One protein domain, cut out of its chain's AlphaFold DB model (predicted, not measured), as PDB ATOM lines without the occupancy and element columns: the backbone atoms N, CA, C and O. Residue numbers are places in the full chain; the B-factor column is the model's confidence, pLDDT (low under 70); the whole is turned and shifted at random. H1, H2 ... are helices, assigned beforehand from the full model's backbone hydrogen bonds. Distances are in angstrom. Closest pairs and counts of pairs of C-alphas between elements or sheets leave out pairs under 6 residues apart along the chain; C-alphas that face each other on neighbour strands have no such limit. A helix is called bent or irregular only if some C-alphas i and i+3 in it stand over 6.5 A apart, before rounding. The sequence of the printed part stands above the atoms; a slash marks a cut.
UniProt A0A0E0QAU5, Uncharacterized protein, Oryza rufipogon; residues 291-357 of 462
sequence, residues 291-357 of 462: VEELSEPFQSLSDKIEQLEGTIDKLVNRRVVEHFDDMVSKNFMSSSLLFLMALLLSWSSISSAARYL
ATOM      1  N   VAL A 291     -61.125  27.311  56.195       56.72
ATOM      2  CA  VAL A 291     -60.580  26.839  54.914       56.72
ATOM      3  C   VAL A 291     -61.181  27.637  53.751       56.72
ATOM      4  O   VAL A 291     -60.460  27.909  52.794       56.72
ATOM      5  N   GLU A 292     -62.420  28.128  53.870       61.75
ATOM      6  CA  GLU A 292     -63.038  28.977  52.844       61.75
ATOM      7  C   GLU A 292     -62.306  30.324  52.687       61.75
ATOM      8  O   GLU A 292     -62.078  30.761  51.563       61.75
ATOM      9  N   GLU A 293     -61.829  30.932  53.785       63.44
ATOM     10  CA  GLU A 293     -61.040  32.184  53.755       63.44
ATOM     11  C   GLU A 293     -59.624  31.983  53.185       63.44
ATOM     12  O   GLU A 293     -59.003  32.926  52.693       63.44
ATOM     13  N   LEU A 294     -59.106  30.751  53.229       63.59
ATOM     14  CA  LEU A 294     -57.829  30.374  52.619       63.59
ATOM     15  C   LEU A 294     -57.988  29.916  51.162       63.59
ATOM     16  O   LEU A 294     -57.001  29.904  50.430       63.59
ATOM     17  N   SER A 295     -59.200  29.580  50.713       73.00
ATOM     18  CA  SER A 295     -59.436  29.088  49.351       73.00
ATOM     19  C   SER A 295     -59.085  30.137  48.289       73.00
ATOM     20  O   SER A 295     -58.363  29.833  47.343       73.00
ATOM     21  N   GLU A 296     -59.470  31.393  48.514       79.19
ATOM     22  CA  GLU A 296     -59.183  32.543  47.648       79.19
ATOM     23  C   GLU A 296     -57.670  32.791  47.438       79.19
ATOM     24  O   GLU A 296     -57.211  32.831  46.290       79.19
ATOM     25  N   PRO A 297     -56.827  32.908  48.489       83.06
ATOM     26  CA  PRO A 297     -55.386  33.055  48.292       83.06
ATOM     27  C   PRO A 297     -54.724  31.798  47.709       83.06
ATOM     28  O   PRO A 297     -53.744  31.940  46.975       83.06
ATOM     29  N   PHE A 298     -55.235  30.591  47.983       81.12
ATOM     30  CA  PHE A 298     -54.726  29.363  47.359       81.12
ATOM     31  C   PHE A 298     -55.048  29.292  45.863       81.12
ATOM     32  O   PHE A 298     -54.165  28.940  45.084       81.12
ATOM     33  N   GLN A 299     -56.256  29.678  45.445       84.25
ATOM     34  CA  GLN A 299     -56.627  29.767  44.029       84.25
ATOM     35  C   GLN A 299     -55.789  30.826  43.310       84.25
ATOM     36  O   GLN A 299     -55.166  30.530  42.296       84.25
ATOM     37  N   SER A 300     -55.629  32.016  43.902       89.69
ATOM     38  CA  SER A 300     -54.762  33.059  43.335       89.69
ATOM     39  C   SER A 300     -53.294  32.622  43.216       89.69
ATOM     40  O   SER A 300     -52.593  33.022  42.282       89.69
ATOM     41  N   LEU A 301     -52.797  31.826  44.167       92.25
ATOM     42  CA  LEU A 301     -51.454  31.252  44.095       92.25
ATOM     43  C   LEU A 301     -51.362  30.178  43.003       92.25
ATOM     44  O   LEU A 301     -50.374  30.162  42.273       92.25
ATOM     45  N   SER A 302     -52.386  29.336  42.869       89.88
ATOM     46  CA  SER A 302     -52.491  28.318  41.819       89.88
ATOM     47  C   SER A 302     -52.452  28.950  40.427       89.88
ATOM     48  O   SER A 302     -51.614  28.570  39.614       89.88
ATOM     49  N   ASP A 303     -53.247  29.995  40.189       93.81
ATOM     50  CA  ASP A 303     -53.278  30.711  38.905       93.81
ATOM     51  C   ASP A 303     -51.913  31.323  38.556       93.81
ATOM     52  O   ASP A 303     -51.478  31.332  37.402       93.81
ATOM     53  N   LYS A 304     -51.199  31.842  39.564       92.75
ATOM     54  CA  LYS A 304     -49.849  32.397  39.383       92.75
ATOM     55  C   LYS A 304     -48.818  31.321  39.073       92.75
ATOM     56  O   LYS A 304     -47.904  31.585  38.294       92.75
ATOM     57  N   ILE A 305     -48.942  30.143  39.682       92.94
ATOM     58  CA  ILE A 305     -48.087  28.993  39.380       92.94
ATOM     59  C   ILE A 305     -48.323  28.559  37.934       92.94
ATOM     60  O   ILE A 305     -47.356  28.454  37.186       92.94
ATOM     61  N   GLU A 306     -49.574  28.445  37.497       92.44
ATOM     62  CA  GLU A 306     -49.908  28.049  36.125       92.44
ATOM     63  C   GLU A 306     -49.426  29.082  35.086       92.44
ATOM     64  O   GLU A 306     -48.864  28.733  34.045       92.44
ATOM     65  N   GLN A 307     -49.536  30.383  35.387       93.81
ATOM     66  CA  GLN A 307     -48.949  31.432  34.543       93.81
ATOM     67  C   GLN A 307     -47.418  31.363  34.481       93.81
ATOM     68  O   GLN A 307     -46.825  31.628  33.426       93.81
ATOM     69  N   LEU A 308     -46.768  31.037  35.599       94.31
ATOM     70  CA  LEU A 308     -45.319  30.902  35.663       94.31
ATOM     71  C   LEU A 308     -44.853  29.669  34.886       94.31
ATOM     72  O   LEU A 308     -43.928  29.791  34.086       94.31
ATOM     73  N   GLU A 309     -45.520  28.530  35.051       91.44
ATOM     74  CA  GLU A 309     -45.274  27.302  34.292       91.44
ATOM     75  C   GLU A 309     -45.461  27.543  32.795       91.44
ATOM     76  O   GLU A 309     -44.531  27.321  32.022       91.44
ATOM     77  N   GLY A 310     -46.572  28.159  32.380       91.25
ATOM     78  CA  GLY A 310     -46.796  28.509  30.977       91.25
ATOM     79  C   GLY A 310     -45.763  29.496  30.413       91.25
ATOM     80  O   GLY A 310     -45.475  29.490  29.212       91.25
ATOM     81  N   THR A 311     -45.176  30.352  31.253       93.00
ATOM     82  CA  THR A 311     -44.077  31.246  30.854       93.00
ATOM     83  C   THR A 311     -42.758  30.487  30.734       93.00
ATOM     84  O   THR A 311     -42.026  30.687  29.759       93.00
ATOM     85  N   ILE A 312     -42.461  29.601  31.685       90.00
ATOM     86  CA  ILE A 312     -41.277  28.739  31.673       90.00
ATOM     87  C   ILE A 312     -41.324  27.818  30.458       90.00
ATOM     88  O   ILE A 312     -40.352  27.791  29.711       90.00
ATOM     89  N   ASP A 313     -42.449  27.168  30.175       86.00
ATOM     90  CA  ASP A 313     -42.607  26.296  29.011       86.00
ATOM     91  C   ASP A 313     -42.406  27.053  27.702       86.00
ATOM     92  O   ASP A 313     -41.705  26.581  26.810       86.00
ATOM     93  N   LYS A 314     -42.927  28.280  27.585       90.06
ATOM     94  CA  LYS A 314     -42.672  29.126  26.407       90.06
ATOM     95  C   LYS A 314     -41.195  29.487  26.262       90.06
ATOM     96  O   LYS A 314     -40.691  29.515  25.139       90.06
ATOM     97  N   LEU A 315     -40.503  29.783  27.362       89.50
ATOM     98  CA  LEU A 315     -39.076  30.116  27.352       89.50
ATOM     99  C   LEU A 315     -38.203  28.895  27.059       89.50
ATOM    100  O   LEU A 315     -37.260  28.997  26.276       89.50
ATOM    101  N   VAL A 316     -38.526  27.748  27.654       91.81
ATOM    102  CA  VAL A 316     -37.846  26.475  27.423       91.81
ATOM    103  C   VAL A 316     -38.069  26.041  25.986       91.81
ATOM    104  O   VAL A 316     -37.093  25.788  25.294       91.81
ATOM    105  N   ASN A 317     -39.307  26.047  25.493       85.94
ATOM    106  CA  ASN A 317     -39.602  25.652  24.121       85.94
ATOM    107  C   ASN A 317     -38.935  26.596  23.112       85.94
ATOM    108  O   ASN A 317     -38.334  26.131  22.150       85.94
ATOM    109  N   ARG A 318     -38.930  27.913  23.366       88.25
ATOM    110  CA  ARG A 318     -38.171  28.872  22.547       88.25
ATOM    111  C   ARG A 318     -36.676  28.557  22.549       88.25
ATOM    112  O   ARG A 318     -36.087  28.469  21.481       88.25
ATOM    113  N   ARG A 319     -36.071  28.340  23.720       87.19
ATOM    114  CA  ARG A 319     -34.641  28.013  23.841       87.19
ATOM    115  C   ARG A 319     -34.300  26.676  23.186       87.19
ATOM    116  O   ARG A 319     -33.248  26.562  22.571       87.19
ATOM    117  N   VAL A 320     -35.163  25.673  23.322       84.88
ATOM    118  CA  VAL A 320     -34.997  24.351  22.710       84.88
ATOM    119  C   VAL A 320     -35.094  24.460  21.193       84.88
ATOM    120  O   VAL A 320     -34.246  23.893  20.518       84.88
ATOM    121  N   VAL A 321     -36.054  25.219  20.659       83.31
ATOM    122  CA  VAL A 321     -36.184  25.468  19.214       83.31
ATOM    123  C   VAL A 321     -34.981  26.245  18.682       83.31
ATOM    124  O   VAL A 321     -34.383  25.816  17.704       83.31
ATOM    125  N   GLU A 322     -34.555  27.318  19.351       85.31
ATOM    126  CA  GLU A 322     -33.366  28.091  18.956       85.31
ATOM    127  C   GLU A 322     -32.089  27.238  18.996       85.31
ATOM    128  O   GLU A 322     -31.266  27.295  18.084       85.31
ATOM    129  N   HIS A 323     -31.928  26.411  20.032       82.06
ATOM    130  CA  HIS A 323     -30.800  25.489  20.139       82.06
ATOM    131  C   HIS A 323     -30.867  24.381  19.082       82.06
ATOM    132  O   HIS A 323     -29.837  23.991  18.539       82.06
ATOM    133  N   PHE A 324     -32.066  23.890  18.762       79.44
ATOM    134  CA  PHE A 324     -32.278  22.901  17.714       79.44
ATOM    135  C   PHE A 324     -31.959  23.481  16.334       79.44
ATOM    136  O   PHE A 324     -31.206  22.857  15.592       79.44
ATOM    137  N   ASP A 325     -32.434  24.685  16.019       78.94
ATOM    138  CA  ASP A 325     -32.131  25.381  14.764       78.94
ATOM    139  C   ASP A 325     -30.629  25.674  14.624       78.94
ATOM    140  O   ASP A 325     -30.058  25.455  13.555       78.94
ATOM    141  N   ASP A 326     -29.952  26.087  15.700       83.25
ATOM    142  CA  ASP A 326     -28.497  26.292  15.711       83.25
ATOM    143  C   ASP A 326     -27.729  24.976  15.500       83.25
ATOM    144  O   ASP A 326     -26.785  24.900  14.705       83.25
ATOM    145  N   MET A 327     -28.165  23.906  16.165       75.56
ATOM    146  CA  MET A 327     -27.561  22.578  16.078       75.56
ATOM    147  C   MET A 327     -27.782  21.924  14.699       75.56
ATOM    148  O   MET A 327     -26.886  21.245  14.182       75.56
ATOM    149  N   VAL A 328     -28.937  22.173  14.072       77.31
ATOM    150  CA  VAL A 328     -29.254  21.787  12.688       77.31
ATOM    151  C   VAL A 328     -28.439  22.621  11.699       77.31
ATOM    152  O   VAL A 328     -27.794  22.056  10.816       77.31
ATOM    153  N   SER A 329     -28.391  23.947  11.862       78.38
ATOM    154  CA  SER A 329     -27.677  24.850  10.950       78.38
ATOM    155  C   SER A 329     -26.161  24.636  10.958       78.38
ATOM    156  O   SER A 329     -25.504  24.887   9.947       78.38
ATOM    157  N   LYS A 330     -25.590  24.172  12.075       80.00
ATOM    158  CA  LYS A 330     -24.165  23.817  12.188       80.00
ATOM    159  C   LYS A 330     -23.845  22.404  11.680       80.00
ATOM    160  O   LYS A 330     -22.701  21.975  11.806       80.00
ATOM    161  N   ASN A 331     -24.821  21.682  11.109       70.81
ATOM    162  CA  ASN A 331     -24.707  20.283  10.668       70.81
ATOM    163  C   ASN A 331     -24.171  19.329  11.757       70.81
ATOM    164  O   ASN A 331     -23.597  18.286  11.442       70.81
ATOM    165  N   PHE A 332     -24.347  19.663  13.041       67.69
ATOM    166  CA  PHE A 332     -23.878  18.824  14.149       67.69
ATOM    167  C   PHE A 332     -24.704  17.529  14.259       67.69
ATOM    168  O   PHE A 332     -24.210  16.497  14.709       67.69
ATOM    169  N   MET A 333     -25.952  17.559  13.782       67.75
ATOM    170  CA  MET A 333     -26.861  16.412  13.751       67.75
ATOM    171  C   MET A 333     -26.821  15.744  12.375       67.75
ATOM    172  O   MET A 333     -27.163  16.352  11.364       67.75
ATOM    173  N   SER A 334     -26.449  14.462  12.329       76.25
ATOM    174  CA  SER A 334     -26.585  13.642  11.116       76.25
ATOM    175  C   SER A 334     -28.051  13.586  10.664       76.25
ATOM    176  O   SER A 334     -28.955  13.544  11.501       76.25
ATOM    177  N   SER A 335     -28.308  13.491   9.352       75.81
ATOM    178  CA  SER A 335     -29.660  13.292   8.796       75.81
ATOM    179  C   SER A 335     -30.395  12.106   9.433       75.81
ATOM    180  O   SER A 335     -31.613  12.142   9.586       75.81
ATOM    181  N   SER A 336     -29.655  11.082   9.879       76.56
ATOM    182  CA  SER A 336     -30.224   9.945  10.608       76.56
ATOM    183  C   SER A 336     -30.737  10.321  12.003       76.56
ATOM    184  O   SER A 336     -31.714   9.739  12.462       76.56
ATOM    185  N   LEU A 337     -30.094  11.269  12.688       79.50
ATOM    186  CA  LEU A 337     -30.458  11.681  14.045       79.50
ATOM    187  C   LEU A 337     -31.660  12.635  14.039       79.50
ATOM    188  O   LEU A 337     -32.542  12.515  14.884       79.50
ATOM    189  N   LEU A 338     -31.757  13.505  13.030       80.81
ATOM    190  CA  LEU A 338     -32.952  14.324  12.794       80.81
ATOM    191  C   LEU A 338     -34.178  13.463  12.473       80.81
ATOM    192  O   LEU A 338     -35.262  13.716  12.995       80.81
ATOM    193  N   PHE A 339     -33.998  12.407  11.674       77.75
ATOM    194  CA  PHE A 339     -35.070  11.465  11.362       77.75
ATOM    195  C   PHE A 339     -35.542  10.693  12.603       77.75
ATOM    196  O   PHE A 339     -36.743  10.544  12.810       77.75
ATOM    197  N   LEU A 340     -34.620  10.266  13.474       79.38
ATOM    198  CA  LEU A 340     -34.971   9.610  14.739       79.38
ATOM    199  C   LEU A 340     -35.719  10.550  15.693       79.38
ATOM    200  O   LEU A 340     -36.741  10.154  16.246       79.38
ATOM    201  N   MET A 341     -35.272  11.798  15.846       82.31
ATOM    202  CA  MET A 341     -35.972  12.780  16.685       82.31
ATOM    203  C   MET A 341     -37.372  13.094  16.140       82.31
ATOM    204  O   MET A 341     -38.329  13.144  16.908       82.31
ATOM    205  N   ALA A 342     -37.530  13.215  14.818       82.25
ATOM    206  CA  ALA A 342     -38.836  13.401  14.184       82.25
ATOM    207  C   ALA A 342     -39.770  12.194  14.390       82.25
ATOM    208  O   ALA A 342     -40.960  12.372  14.656       82.25
ATOM    209  N   LEU A 343     -39.241  10.967  14.324       81.88
ATOM    210  CA  LEU A 343     -40.005   9.752  14.620       81.88
ATOM    211  C   LEU A 343     -40.422   9.676  16.094       81.88
ATOM    212  O   LEU A 343     -41.559   9.306  16.374       81.88
ATOM    213  N   LEU A 344     -39.548  10.059  17.028       81.19
ATOM    214  CA  LEU A 344     -39.864  10.086  18.460       81.19
ATOM    215  C   LEU A 344     -40.919  11.148  18.792       81.19
ATOM    216  O   LEU A 344     -41.858  10.868  19.538       81.19
ATOM    217  N   LEU A 345     -40.822  12.337  18.190       80.38
ATOM    218  CA  LEU A 345     -41.833  13.387  18.330       80.38
ATOM    219  C   LEU A 345     -43.181  12.948  17.733       80.38
ATOM    220  O   LEU A 345     -44.217  13.111  18.377       80.38
ATOM    221  N   SER A 346     -43.172  12.293  16.570       77.44
ATOM    222  CA  SER A 346     -44.371  11.692  15.967       77.44
ATOM    223  C   SER A 346     -44.993  10.610  16.865       77.44
ATOM    224  O   SER A 346     -46.200  10.617  17.109       77.44
ATOM    225  N   TRP A 347     -44.171   9.737  17.461       73.50
ATOM    226  CA  TRP A 347     -44.632   8.695  18.386       73.50
ATOM    227  C   TRP A 347     -45.226   9.274  19.676       73.50
ATOM    228  O   TRP A 347     -46.236   8.779  20.185       73.50
ATOM    229  N   SER A 348     -44.637  10.352  20.196       70.06
ATOM    230  CA  SER A 348     -45.157  11.055  21.374       70.06
ATOM    231  C   SER A 348     -46.501  11.750  21.099       70.06
ATOM    232  O   SER A 348     -47.371  11.781  21.973       70.06
ATOM    233  N   SER A 349     -46.717  12.217  19.864       63.28
ATOM    234  CA  SER A 349     -47.985  12.804  19.418       63.28
ATOM    235  C   SER A 349     -49.090  11.745  19.297       63.28
ATOM    236  O   SER A 349     -50.190  11.938  19.813       63.28
ATOM    237  N   ILE A 350     -48.766  10.573  18.737       64.50
ATOM    238  CA  ILE A 350     -49.673   9.410  18.673       64.50
ATOM    239  C   ILE A 350     -50.006   8.887  20.080       64.50
ATOM    240  O   ILE A 350     -51.149   8.532  20.353       64.50
ATOM    241  N   SER A 351     -49.035   8.893  20.998       62.44
ATOM    242  CA  SER A 351     -49.246   8.471  22.391       62.44
ATOM    243  C   SER A 351     -50.126   9.447  23.182       62.44
ATOM    244  O   SER A 351     -50.887   9.014  24.042       62.44
ATOM    245  N   SER A 352     -50.071  10.750  22.881       57.94
ATOM    246  CA  SER A 352     -51.017  11.719  23.457       57.94
ATOM    247  C   SER A 352     -52.430  11.503  22.919       57.94
ATOM    248  O   SER A 352     -53.368  11.462  23.704       57.94
ATOM    249  N   ALA A 353     -52.593  11.273  21.611       56.84
ATOM    250  CA  ALA A 353     -53.898  10.971  21.011       56.84
ATOM    251  C   ALA A 353     -54.520   9.666  21.550       56.84
ATOM    252  O   ALA A 353     -55.729   9.605  21.759       56.84
ATOM    253  N   ALA A 354     -53.700   8.647  21.833       57.09
ATOM    254  CA  ALA A 354     -54.153   7.410  22.470       57.09
ATOM    255  C   ALA A 354     -54.629   7.632  23.917       57.09
ATOM    256  O   ALA A 354     -55.622   7.039  24.322       57.09
ATOM    257  N   ARG A 355     -53.978   8.529  24.676       57.00
ATOM    258  CA  ARG A 355     -54.424   8.897  26.030       57.00
ATOM    259  C   ARG A 355     -55.755   9.646  26.038       57.00
ATOM    260  O   ARG A 355     -56.569   9.356  26.901       57.00
ATOM    261  N   TYR A 356     -56.014  10.520  25.063       54.25
ATOM    262  CA  TYR A 356     -57.330  11.163  24.928       54.25
ATOM    263  C   TYR A 356     -58.446  10.153  24.618       54.25
ATOM    264  O   TYR A 356     -59.547  10.291  25.135       54.25
ATOM    265  N   LEU A 357     -58.163   9.111  23.828       55.66
ATOM    266  CA  LEU A 357     -59.131   8.043  23.554       55.66
ATOM    267  C   LEU A 357     -59.326   7.093  24.742       55.66
ATOM    268  O   LEU A 357     -60.428   6.597  24.926       55.66
TER     269      LEU A 357
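This is residues 291 to 357 of the 462 residues of an uncharacterized protein of Oryza rufipogon (UniProt A0A0E0QAU5). A long helix, H1, and a shorter one, H2, make a flat, open V: at its point a five-residue link joins them, and H2 folds back beneath no other part, its free arm and that of H1 spreading away from the link. The printed part has 67 residues with two named helices, H1 then H2, and no named strand; it is all helix. It is extended, with a radius of gyration of the C-alphas of 18.9 A and spans of 58 by 32 by 10 A.

Start from H1, residues 291 to 329, which has a kink of 26 degrees near Phe 298. It is neither bent nor irregular, but only just: C-alphas 293 and 296 are 6.4 A apart. H2, residues 335 to 357, is only just apart from H1, their closest C-alphas 8.3 A from each other. Residues 291 to 323 and 339 to 357 stand free. In H2 every O i to N i+4 pair is within hydrogen-bond range; in H1, 33 of 35 are.

Find C-alpha 291 at (-60.580, 26.839, 54.914); H1 runs 54.9 A to C-alpha 329. H2 runs 33.4 A to C-alpha 357 at (-59.131, 8.043, 23.554).

The farthest C-alphas, of Glu 293 and Ser 335, are 58.0 A apart. The printed part has no cut, and its link is tight. Look for pLDDT under 70 at residues 291 to 294, 332 to 333 and 349 to 357.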